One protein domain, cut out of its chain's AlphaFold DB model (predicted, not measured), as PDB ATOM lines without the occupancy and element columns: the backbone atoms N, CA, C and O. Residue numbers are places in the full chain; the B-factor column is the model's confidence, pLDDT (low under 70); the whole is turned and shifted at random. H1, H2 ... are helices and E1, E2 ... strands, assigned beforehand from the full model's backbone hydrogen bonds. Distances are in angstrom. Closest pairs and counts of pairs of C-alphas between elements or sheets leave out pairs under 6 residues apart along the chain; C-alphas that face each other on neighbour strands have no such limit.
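This is residues 294 to 379 of the 410 residues of the protein "ZAD domain-containing protein" of Ooceraea biroi (UniProt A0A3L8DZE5). A loose rod of small parts set one after another: E1 with its short pairings near one end, H1 and H2 next, then E2 with its own short pairings, and at the far end H3 and H4, which make a corner. Residues 372 to 379 of H4 stick out free. The printed part has 86 residues with four named helices and two named strands, in the order H1, E1, H2, E2, H3, H4; the class is mostly helix. The radius of gyration of the C-alphas is 17.2 A, and the spans are 60 by 22 by 19 A.

H4, residues 366 to 379, and H3, residues 355 to 364, only just touch, with 3 pairs of C-alphas within 8 A, and only at the corner by their link. The closest C-alphas are those of Lys 362 and Tyr 368, 6.1 A apart, and the lines are about perpendicular at 84 degrees. E2, residues 350 to 352, has Phe 352 6.0 A from Leu 358 of H3, between closest C-alphas. E2 pairs with no named strand, but residues 294 to 295 and 344 to 345 form short antiparallel pairings with it. H1, residues 296 to 308, and H2, residues 332 to 341, only just touch, with 3 such pairs; the closest C-alphas are those of Leu 307 and Thr 332, 6.3 A apart. They run opposite ways at 38 degrees, a tilt only just steep. E1, residues 318 to 321, pairs with no named strand but has short antiparallel pairings with residues 311 to 312 and 328 to 329. H2 and H3 are apart. Every O i to N i+4 pair is within hydrogen-bond range in H1 and H4; H2 and H3 each have 5 of 6.

H4 is 20.1 A long and ends at C-alpha 379 (2.515, 52.373, 36.189). H1, 18.4 A, begins at C-alpha 296 (17.126, 55.836, 9.861). H2 measures 14.7 A, H3 14.5 A, E1 10.0 A and E2 6.9 A.

The C-alphas farthest apart, of Glu 314 and Glu 377, are 61.1 A apart. The printed part has no cut, and no link is long. Residues 371 to 379 have pLDDT under 70.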
ATOM      1  N   TYR A 294      21.680  49.747  11.543       85.62
ATOM      2  CA  TYR A 294      21.247  50.716  10.543       85.62
ATOM      3  C   TYR A 294      20.684  51.956  11.225       85.62
ATOM      4  O   TYR A 294      19.850  51.870  12.129       85.62
ATOM      5  N   THR A 295      21.122  53.131  10.779       88.69
ATOM      6  CA  THR A 295      20.452  54.387  11.135       88.69
ATOM      7  C   THR A 295      19.210  54.574  10.266       88.69
ATOM      8  O   THR A 295      19.093  53.984   9.189       88.69
ATOM      9  N   LYS A 296      18.294  55.460  10.677       86.38
ATOM     10  CA  LYS A 296      17.126  55.836   9.861       86.38
ATOM     11  C   LYS A 296      17.512  56.321   8.457       86.38
ATOM     12  O   LYS A 296      16.790  56.048   7.501       86.38
ATOM     13  N   ARG A 297      18.638  57.037   8.334       86.25
ATOM     14  CA  ARG A 297      19.153  57.540   7.051       86.25
ATOM     15  C   ARG A 297      19.675  56.394   6.190       86.25
ATOM     16  O   ARG A 297      19.262  56.279   5.045       86.25
ATOM     17  N   THR A 298      20.497  55.518   6.765       84.94
ATOM     18  CA  THR A 298      21.066  54.357   6.062       84.94
ATOM     19  C   THR A 298      19.971  53.411   5.575       84.94
ATOM     20  O   THR A 298      19.981  53.010   4.419       84.94
ATOM     21  N   LYS A 299      18.973  53.116   6.419       88.31
ATOM     22  CA  LYS A 299      17.818  52.286   6.046       88.31
ATOM     23  C   LYS A 299      17.064  52.853   4.838       88.31
ATOM     24  O   LYS A 299      16.713  52.104   3.934       88.31
ATOM     25  N   ARG A 300      16.821  54.168   4.819       86.44
ATOM     26  CA  ARG A 300      16.147  54.831   3.691       86.44
ATOM     27  C   ARG A 300      16.984  54.796   2.417       86.44
ATOM     28  O   ARG A 300      16.430  54.485   1.375       86.44
ATOM     29  N   ALA A 301      18.288  55.047   2.517       88.88
ATOM     30  CA  ALA A 301      19.195  54.990   1.372       88.88
ATOM     31  C   ALA A 301      19.271  53.579   0.757       88.88
ATOM     32  O   ALA A 301      19.247  53.440  -0.460       88.88
ATOM     33  N   LEU A 302      19.282  52.528   1.587       88.31
ATOM     34  CA  LEU A 302      19.239  51.134   1.127       88.31
ATOM     35  C   LEU A 302      17.956  50.821   0.355       88.31
ATOM     36  O   LEU A 302      18.007  50.212  -0.714       88.31
ATOM     37  N   LEU A 303      16.808  51.258   0.879       89.19
ATOM     38  CA  LEU A 303      15.533  51.080   0.193       89.19
ATOM     39  C   LEU A 303      15.516  51.843  -1.138       89.19
ATOM     40  O   LEU A 303      15.167  51.270  -2.161       89.19
ATOM     41  N   GLU A 304      15.934  53.107  -1.142       89.62
ATOM     42  CA  GLU A 304      15.979  53.944  -2.347       89.62
ATOM     43  C   GLU A 304      16.902  53.359  -3.422       89.62
ATOM     44  O   GLU A 304      16.500  53.244  -4.576       89.62
ATOM     45  N   SER A 305      18.089  52.888  -3.034       87.94
ATOM     46  CA  SER A 305      19.011  52.194  -3.936       87.94
ATOM     47  C   SER A 305      18.378  50.936  -4.540       87.94
ATOM     48  O   SER A 305      18.456  50.737  -5.752       87.94
ATOM     49  N   THR A 306      17.672  50.141  -3.732       87.06
ATOM     50  CA  THR A 306      16.986  48.926  -4.201       87.06
ATOM     51  C   THR A 306      15.852  49.255  -5.180       87.06
ATOM     52  O   THR A 306      15.678  48.579  -6.190       87.06
ATOM     53  N   LEU A 307      15.098  50.324  -4.921       87.75
ATOM     54  CA  LEU A 307      14.007  50.774  -5.791       87.75
ATOM     55  C   LEU A 307      14.504  51.464  -7.069       87.75
ATOM     56  O   LEU A 307      13.778  51.509  -8.055       87.75
ATOM     57  N   SER A 308      15.724  52.000  -7.073       87.25
ATOM     58  CA  SER A 308      16.314  52.643  -8.254       87.25
ATOM     59  C   SER A 308      16.882  51.657  -9.279       87.25
ATOM     60  O   SER A 308      17.173  52.058 -10.403       87.25
ATOM     61  N   ASN A 309      17.023  50.380  -8.909       84.75
ATOM     62  CA  ASN A 309      17.683  49.366  -9.728       84.75
ATOM     63  C   ASN A 309      16.773  48.146  -9.994       84.75
ATOM     64  O   ASN A 309      17.027  47.063  -9.458       84.75
ATOM     65  N   PRO A 310      15.687  48.302 -10.780       87.69
ATOM     66  CA  PRO A 310      14.822  47.187 -11.144       87.69
ATOM     67  C   PRO A 310      15.515  46.229 -12.116       87.69
ATOM     68  O   PRO A 310      16.216  46.639 -13.038       87.69
ATOM     69  N   THR A 311      15.240  44.942 -11.953       85.69
ATOM     70  CA  THR A 311      15.567  43.914 -12.945       85.69
ATOM     71  C   THR A 311      14.482  43.898 -14.019       85.69
ATOM     72  O   THR A 311      13.303  44.019 -13.696       85.69
ATOM     73  N   ILE A 312      14.867  43.769 -15.287       85.50
ATOM     74  CA  ILE A 312      13.932  43.720 -16.418       85.50
ATOM     75  C   ILE A 312      13.893  42.285 -16.934       85.50
ATOM     76  O   ILE A 312      14.947  41.706 -17.197       85.50
ATOM     77  N   ASP A 313      12.699  41.709 -17.048       83.62
ATOM     78  CA  ASP A 313      12.521  40.393 -17.661       83.62
ATOM     79  C   ASP A 313      12.380  40.480 -19.192       83.62
ATOM     80  O   ASP A 313      12.301  41.558 -19.781       83.62
ATOM     81  N   GLU A 314      12.321  39.326 -19.857       81.56
ATOM     82  CA  GLU A 314      12.171  39.227 -21.318       81.56
ATOM     83  C   GLU A 314      10.866  39.859 -21.840       81.56
ATOM     84  O   GLU A 314      10.753  40.166 -23.026       81.56
ATOM     85  N   THR A 315       9.885  40.091 -20.959       84.12
ATOM     86  CA  THR A 315       8.613  40.759 -21.284       84.12
ATOM     87  C   THR A 315       8.684  42.281 -21.150       84.12
ATOM     88  O   THR A 315       7.724  42.973 -21.492       84.12
ATOM     89  N   GLY A 316       9.812  42.821 -20.674       82.75
ATOM     90  CA  GLY A 316       9.992  44.243 -20.389       82.75
ATOM     91  C   GLY A 316       9.388  44.683 -19.052       82.75
ATOM     92  O   GLY A 316       9.267  45.884 -18.807       82.75
ATOM     93  N   SER A 317       8.997  43.744 -18.187       86.38
ATOM     94  CA  SER A 317       8.441  44.053 -16.870       86.38
ATOM     95  C   SER A 317       9.558  44.347 -15.874       86.38
ATOM     96  O   SER A 317      10.576  43.656 -15.836       86.38
ATOM     97  N   HIS A 318       9.357  45.375 -15.047       85.50
ATOM     98  CA  HIS A 318      10.292  45.755 -13.991       85.50
ATOM     99  C   HIS A 318       9.987  44.999 -12.696       85.50
ATOM    100  O   HIS A 318       8.877  45.072 -12.169       85.50
ATOM    101  N   TRP A 319      11.001  44.331 -12.156       89.38
ATOM    102  CA  TRP A 319      10.954  43.590 -10.904       89.38
ATOM    103  C   TRP A 319      11.945  44.179  -9.911       89.38
ATOM    104  O   TRP A 319      13.106  44.425 -10.234       89.38
ATOM    105  N   TYR A 320      11.506  44.368  -8.676       90.81
ATOM    106  CA  TYR A 320      12.344  44.842  -7.585       90.81
ATOM    107  C   TYR A 320      12.622  43.687  -6.631       90.81
ATOM    108  O   TYR A 320      11.685  43.072  -6.128       90.81
ATOM    109  N   VAL A 321      13.896  43.398  -6.375       88.81
ATOM    110  CA  VAL A 321      14.316  42.235  -5.582       88.81
ATOM    111  C   VAL A 321      14.822  42.684  -4.215       88.81
ATOM    112  O   VAL A 321      15.681  43.558  -4.115       88.81
ATOM    113  N   CYS A 322      14.299  42.080  -3.149       89.19
ATOM    114  CA  CYS A 322      14.740  42.351  -1.787       89.19
ATOM    115  C   CYS A 322      16.158  41.796  -1.540       89.19
ATOM    116  O   CYS A 322      16.355  40.590  -1.683       89.19
ATOM    117  N   PRO A 323      17.123  42.603  -1.064       84.75
ATOM    118  CA  PRO A 323      18.502  42.153  -0.844       84.75
ATOM    119  C   PRO A 323      18.675  41.218   0.366       84.75
ATOM    120  O   PRO A 323      19.748  40.653   0.552       84.75
ATOM    121  N   PHE A 324      17.652  41.075   1.214       84.06
ATOM    122  CA  PHE A 324      17.730  40.259   2.432       84.06
ATOM    123  C   PHE A 324      17.174  38.842   2.256       84.06
ATOM    124  O   PHE A 324      17.623  37.928   2.943       84.06
ATOM    125  N   CYS A 325      16.210  38.642   1.355       86.88
ATOM    126  CA  CYS A 325      15.547  37.345   1.165       86.88
ATOM    127  C   CYS A 325      15.266  36.984  -0.300       86.88
ATOM    128  O   CYS A 325      14.642  35.957  -0.555       86.88
ATOM    129  N   ASN A 326      15.708  37.814  -1.249       86.06
ATOM    130  CA  ASN A 326      15.540  37.633  -2.692       86.06
ATOM    131  C   ASN A 326      14.081  37.552  -3.176       86.06
ATOM    132  O   ASN A 326      13.817  37.047  -4.264       86.06
ATOM    133  N   GLU A 327      13.125  38.065  -2.397       88.19
ATOM    134  CA  GLU A 327      11.729  38.155  -2.831       88.19
ATOM    135  C   GLU A 327      11.573  39.275  -3.868       88.19
ATOM    136  O   GLU A 327      12.073  40.385  -3.667       88.19
ATOM    137  N   ALA A 328      10.904  38.972  -4.981       89.31
ATOM    138  CA  ALA A 328      10.704  39.901  -6.084       89.31
ATOM    139  C   ALA A 328       9.283  40.477  -6.067       89.31
ATOM    140  O   ALA A 328       8.308  39.751  -5.879       89.31
ATOM    141  N   ALA A 329       9.162  41.779  -6.309       88.56
ATOM    142  CA  ALA A 329       7.888  42.475  -6.406       88.56
ATOM    143  C   ALA A 329       7.802  43.275  -7.709       88.56
ATOM    144  O   ALA A 329       8.781  43.874  -8.143       88.56
ATOM    145  N   LEU A 330       6.606  43.330  -8.294       86.62
ATOM    146  CA  LEU A 330       6.318  44.139  -9.486       86.62
ATOM    147  C   LEU A 330       6.160  45.634  -9.160       86.62
ATOM    148  O   LEU A 330       6.392  46.493 -10.004       86.62
ATOM    149  N   GLU A 331       5.768  45.959  -7.925       87.38
ATOM    150  CA  GLU A 331       5.540  47.337  -7.483       87.38
ATOM    151  C   GLU A 331       6.502  47.741  -6.363       87.38
ATOM    152  O   GLU A 331       6.774  46.978  -5.430       87.38
ATOM    153  N   THR A 332       6.949  48.996  -6.410       87.69
ATOM    154  CA  THR A 332       7.836  49.607  -5.409       87.69
ATOM    155  C   THR A 332       7.201  49.684  -4.019       87.69
ATOM    156  O   THR A 332       7.891  49.556  -3.009       87.69
ATOM    157  N   THR A 333       5.882  49.854  -3.954       88.94
ATOM    158  CA  THR A 333       5.065  49.872  -2.730       88.94
ATOM    159  C   THR A 333       5.111  48.534  -1.999       88.94
ATOM    160  O   THR A 333       5.315  48.502  -0.783       88.94
ATOM    161  N   ASN A 334       4.976  47.436  -2.744       87.88
ATOM    162  CA  ASN A 334       5.005  46.078  -2.210       87.88
ATOM    163  C   ASN A 334       6.398  45.731  -1.687       87.88
ATOM    164  O   ASN A 334       6.518  45.246  -0.560       87.88
ATOM    165  N   LEU A 335       7.453  46.072  -2.438       88.62
ATOM    166  CA  LEU A 335       8.814  45.872  -1.948       88.62
ATOM    167  C   LEU A 335       9.106  46.734  -0.715       88.62
ATOM    168  O   LEU A 335       9.701  46.236   0.233       88.62
ATOM    169  N   ALA A 336       8.680  47.999  -0.680       89.50
ATOM    170  CA  ALA A 336       8.896  48.865   0.479       89.50
ATOM    171  C   ALA A 336       8.208  48.326   1.744       89.50
ATOM    172  O   ALA A 336       8.809  48.322   2.817       89.50
ATOM    173  N   ALA A 337       6.974  47.826   1.624       89.38
ATOM    174  CA  ALA A 337       6.257  47.210   2.739       89.38
ATOM    175  C   ALA A 337       6.928  45.913   3.215       89.38
ATOM    176  O   ALA A 337       7.044  45.688   4.419       89.38
ATOM    177  N   HIS A 338       7.398  45.082   2.283       88.50
ATOM    178  CA  HIS A 338       8.169  43.878   2.584       88.50
ATOM    179  C   HIS A 338       9.511  44.220   3.263       88.50
ATOM    180  O   HIS A 338       9.866  43.636   4.284       88.50
ATOM    181  N   PHE A 339      10.234  45.218   2.753       88.94
ATOM    182  CA  PHE A 339      11.535  45.657   3.261       88.94
ATOM    183  C   PHE A 339      11.472  46.075   4.733       88.94
ATOM    184  O   PHE A 339      12.384  45.785   5.501       88.94
ATOM    185  N   GLU A 340      10.377  46.711   5.159       88.25
ATOM    186  CA  GLU A 340      10.153  47.090   6.558       88.25
ATOM    187  C   GLU A 340      10.079  45.885   7.511       88.25
ATOM    188  O   GLU A 340      10.482  46.015   8.668       88.25
ATOM    189  N   GLN A 341       9.635  44.716   7.039       87.50
ATOM    190  CA  GLN A 341       9.484  43.506   7.861       87.50
ATOM    191  C   GLN A 341      10.827  42.919   8.302       87.50
ATOM    192  O   GLN A 341      10.895  42.249   9.331       87.50
ATOM    193  N   HIS A 342      11.906  43.224   7.578       85.31
ATOM    194  CA  HIS A 342      13.257  42.797   7.941       85.31
ATOM    195  C   HIS A 342      13.830  43.580   9.121       85.31
ATOM    196  O   HIS A 342      14.793  43.129   9.728       85.31
ATOM    197  N   PHE A 343      13.272  44.744   9.475       88.44
ATOM    198  CA  PHE A 343      13.875  45.616  10.480       88.44
ATOM    199  C   PHE A 343      13.134  45.604  11.813       88.44
ATOM    200  O   PHE A 343      12.004  46.066  11.941       88.44
ATOM    201  N   CYS A 344      13.856  45.230  12.860       87.31
ATOM    202  CA  CYS A 344      13.476  45.464  14.243       87.31
ATOM    203  C   CYS A 344      14.091  46.788  14.728       87.31
ATOM    204  O   CYS A 344      15.261  47.063  14.460       87.31
ATOM    205  N   CYS A 345      13.343  47.620  15.455       86.06
ATOM    206  CA  CYS A 345      13.831  48.919  15.932       86.06
ATOM    207  C   CYS A 345      14.018  48.968  17.456       86.06
ATOM    208  O   CYS A 345      13.310  48.320  18.230       86.06
ATOM    209  N   CYS A 346      14.987  49.773  17.890       86.81
ATOM    210  CA  CYS A 346      15.166  50.171  19.281       86.81
ATOM    211  C   CYS A 346      14.675  51.621  19.468       86.81
ATOM    212  O   CYS A 346      14.860  52.437  18.560       86.81
ATOM    213  N   PRO A 347      14.118  52.000  20.638       81.69
ATOM    214  CA  PRO A 347      13.734  53.386  20.936       81.69
ATOM    215  C   PRO A 347      14.862  54.419  20.792       81.69
ATOM    216  O   PRO A 347      14.589  55.608  20.673       81.69
ATOM    217  N   CYS A 348      16.124  53.983  20.758       82.88
ATOM    218  CA  CYS A 348      17.274  54.838  20.464       82.88
ATOM    219  C   CYS A 348      17.371  55.288  18.991       82.88
ATOM    220  O   CYS A 348      18.255  56.071  18.657       82.88
ATOM    221  N   GLY A 349      16.495  54.801  18.103       81.25
ATOM    222  CA  GLY A 349      16.476  55.164  16.681       81.25
ATOM    223  C   GLY A 349      17.361  54.295  15.779       81.25
ATOM    224  O   GLY A 349      17.540  54.630  14.606       81.25
ATOM    225  N   LEU A 350      17.894  53.186  16.305       86.00
ATOM    226  CA  LEU A 350      18.637  52.181  15.541       86.00
ATOM    227  C   LEU A 350      17.732  51.038  15.073       86.00
ATOM    228  O   LEU A 350      16.794  50.641  15.772       86.00
ATOM    229  N   TYR A 351      18.058  50.499  13.901       87.62
ATOM    230  CA  TYR A 351      17.374  49.385  13.255       87.62
ATOM    231  C   TYR A 351      18.323  48.195  13.085       87.62
ATOM    232  O   TYR A 351      19.521  48.371  12.859       87.62
ATOM    233  N   PHE A 352      17.768  46.990  13.173       87.25
ATOM    234  CA  PHE A 352      18.488  45.719  13.168       87.25
ATOM    235  C   PHE A 352      17.749  44.710  12.298       87.25
ATOM    236  O   PHE A 352      16.523  44.697  12.309       87.25
ATOM    237  N   THR A 353      18.478  43.843  11.600       86.12
ATOM    238  CA  THR A 353      17.902  42.779  10.757       86.12
ATOM    239  C   THR A 353      17.622  41.474  11.511       86.12
ATOM    240  O   THR A 353      17.084  40.529  10.946       86.12
ATOM    241  N   SER A 354      17.973  41.409  12.800       82.06
ATOM    242  CA  SER A 354      17.747  40.248  13.664       82.06
ATOM    243  C   SER A 354      17.248  40.668  15.048       82.06
ATOM    244  O   SER A 354      17.725  41.641  15.644       82.06
ATOM    245  N   VAL A 355      16.294  39.896  15.575       84.38
ATOM    246  CA  VAL A 355      15.729  40.061  16.922       84.38
ATOM    247  C   VAL A 355      16.770  39.761  18.006       84.38
ATOM    248  O   VAL A 355      16.768  40.412  19.053       84.38
ATOM    249  N   GLU A 356      17.683  38.823  17.760       83.50
ATOM    250  CA  GLU A 356      18.750  38.442  18.698       83.50
ATOM    251  C   GLU A 356      19.742  39.597  18.879       83.50
ATOM    252  O   GLU A 356      20.012  40.031  19.999       83.50
ATOM    253  N   VAL A 357      20.159  40.206  17.765       82.50
ATOM    254  CA  VAL A 357      21.053  41.374  17.743       82.50
ATOM    255  C   VAL A 357      20.403  42.585  18.423       82.50
ATOM    256  O   VAL A 357      21.053  43.300  19.190       82.50
ATOM    257  N   LEU A 358      19.103  42.809  18.196       85.31
ATOM    258  CA  LEU A 358      18.351  43.843  18.910       85.31
ATOM    259  C   LEU A 358      18.294  43.564  20.421       85.31
ATOM    260  O   LEU A 358      18.368  44.502  21.214       85.31
ATOM    261  N   SER A 359      18.142  42.304  20.827       82.50
ATOM    262  CA  SER A 359      18.056  41.922  22.241       82.50
ATOM    263  C   SER A 359      19.377  42.186  22.963       82.50
ATOM    264  O   SER A 359      19.371  42.856  23.994       82.50
ATOM    265  N   LEU A 360      20.507  41.816  22.353       84.81
ATOM    266  CA  LEU A 360      21.844  42.170  22.844       84.81
ATOM    267  C   LEU A 360      22.043  43.689  22.925       84.81
ATOM    268  O   LEU A 360      22.569  44.212  23.909       84.81
ATOM    269  N   HIS A 361      21.573  44.432  21.919       84.88
ATOM    270  CA  HIS A 361      21.641  45.890  21.946       84.88
ATOM    271  C   HIS A 361      20.808  46.495  23.087       84.88
ATOM    272  O   HIS A 361      21.266  47.435  23.733       84.88
ATOM    273  N   LYS A 362      19.607  45.973  23.364       83.75
ATOM    274  CA  LYS A 362      18.732  46.468  24.444       83.75
ATOM    275  C   LYS A 362      19.387  46.363  25.819       83.75
ATOM    276  O   LYS A 362      19.240  47.281  26.623       83.75
ATOM    277  N   GLU A 363      20.145  45.301  26.077       81.75
ATOM    278  CA  GLU A 363      20.882  45.128  27.338       81.75
ATOM    279  C   GLU A 363      21.977  46.184  27.540       81.75
ATOM    280  O   GLU A 363      22.326  46.529  28.671       81.75
ATOM    281  N   GLN A 364      22.480  46.755  26.446       77.50
ATOM    282  CA  GLN A 364      23.567  47.735  26.431       77.50
ATOM    283  C   GLN A 364      23.087  49.156  26.088       77.50
ATOM    284  O   GLN A 364      23.893  50.078  26.026       77.50
ATOM    285  N   CYS A 365      21.785  49.360  25.868       84.94
ATOM    286  CA  CYS A 365      21.230  50.640  25.443       84.94
ATOM    287  C   CYS A 365      20.672  51.440  26.627       84.94
ATOM    288  O   CYS A 365      19.624  51.106  27.184       84.94
ATOM    289  N   ASP A 366      21.320  52.557  26.955       78.81
ATOM    290  CA  ASP A 366      20.892  53.435  28.052       78.81
ATOM    291  C   ASP A 366      19.548  54.117  27.771       78.81
ATOM    292  O   ASP A 366      18.715  54.253  28.664       78.81
ATOM    293  N   VAL A 367      19.268  54.458  26.508       79.69
ATOM    294  CA  VAL A 367      17.966  55.015  26.096       79.69
ATOM    295  C   VAL A 367      16.842  54.006  26.337       79.69
ATOM    296  O   VAL A 367      15.765  54.384  26.796       79.69
ATOM    297  N   TYR A 368      17.080  52.719  26.066       76.50
ATOM    298  CA  TYR A 368      16.107  51.665  26.348       76.50
ATOM    299  C   TYR A 368      15.901  51.490  27.857       76.50
ATOM    300  O   TYR A 368      14.758  51.460  28.312       76.50
ATOM    301  N   LYS A 369      16.985  51.452  28.643       75.75
ATOM    302  CA  LYS A 369      16.922  51.337  30.110       75.75
ATOM    303  C   LYS A 369      16.154  52.494  30.750       75.75
ATOM    304  O   LYS A 369      15.267  52.243  31.559       75.75
ATOM    305  N   ASN A 370      16.416  53.730  30.329       72.44
ATOM    306  CA  ASN A 370      15.724  54.914  30.845       72.44
ATOM    307  C   ASN A 370      14.226  54.898  30.491       72.44
ATOM    308  O   ASN A 370      13.390  55.096  31.366       72.44
ATOM    309  N   ASN A 371      13.867  54.514  29.259       64.12
ATOM    310  CA  ASN A 371      12.460  54.360  28.864       64.12
ATOM    311  C   ASN A 371      11.722  53.259  29.651       64.12
ATOM    312  O   ASN A 371      10.509  53.348  29.844       64.12
ATOM    313  N   VAL A 372      12.404  52.197  30.092       65.38
ATOM    314  CA  VAL A 372      11.794  51.156  30.940       65.38
ATOM    315  C   VAL A 372      11.544  51.677  32.358       65.38
ATOM    316  O   VAL A 372      10.510  51.354  32.941       65.38
ATOM    317  N   VAL A 373      12.446  52.506  32.894       58.94
ATOM    318  CA  VAL A 373      12.292  53.144  34.213       58.94
ATOM    319  C   VAL A 373      11.138  54.153  34.198       58.94
ATOM    320  O   VAL A 373      10.235  54.038  35.026       58.94
ATOM    321  N   ASP A 374      11.064  55.023  33.186       58.19
ATOM    322  CA  ASP A 374       9.975  56.003  33.026       58.19
ATOM    323  C   ASP A 374       8.592  55.341  32.867       58.19
ATOM    324  O   ASP A 374       7.570  55.844  33.344       58.19
ATOM    325  N   ASN A 375       8.530  54.182  32.199       57.59
ATOM    326  CA  ASN A 375       7.288  53.418  32.049       57.59
ATOM    327  C   ASN A 375       6.891  52.647  33.317       57.59
ATOM    328  O   ASN A 375       5.719  52.294  33.466       57.59
ATOM    329  N   LYS A 376       7.834  52.383  34.228       55.72
ATOM    330  CA  LYS A 376       7.559  51.750  35.522       55.72
ATOM    331  C   LYS A 376       7.002  52.771  36.515       55.72
ATOM    332  O   LYS A 376       5.948  52.523  37.090       55.72
ATOM    333  N   GLU A 377       7.596  53.963  36.585       53.25
ATOM    334  CA  GLU A 377       7.105  55.065  37.429       53.25
ATOM    335  C   GLU A 377       5.697  55.541  37.027       53.25
ATOM    336  O   GLU A 377       4.861  55.831  37.883       53.25
ATOM    337  N   LYS A 378       5.367  55.529  35.727       52.69
ATOM    338  CA  LYS A 378       3.998  55.816  35.255       52.69
ATOM    339  C   LYS A 378       2.975  54.730  35.598       52.69
ATOM    340  O   LYS A 378       1.787  55.035  35.675       52.69
ATOM    341  N   LYS A 379       3.403  53.480  35.798       48.94
ATOM    342  CA  LYS A 379       2.515  52.373  36.189       48.94
ATOM    343  C   LYS A 379       2.212  52.391  37.688       48.94
ATOM    344  O   LYS A 379       1.088  52.080  38.071       48.94
TER     345      LYS A 379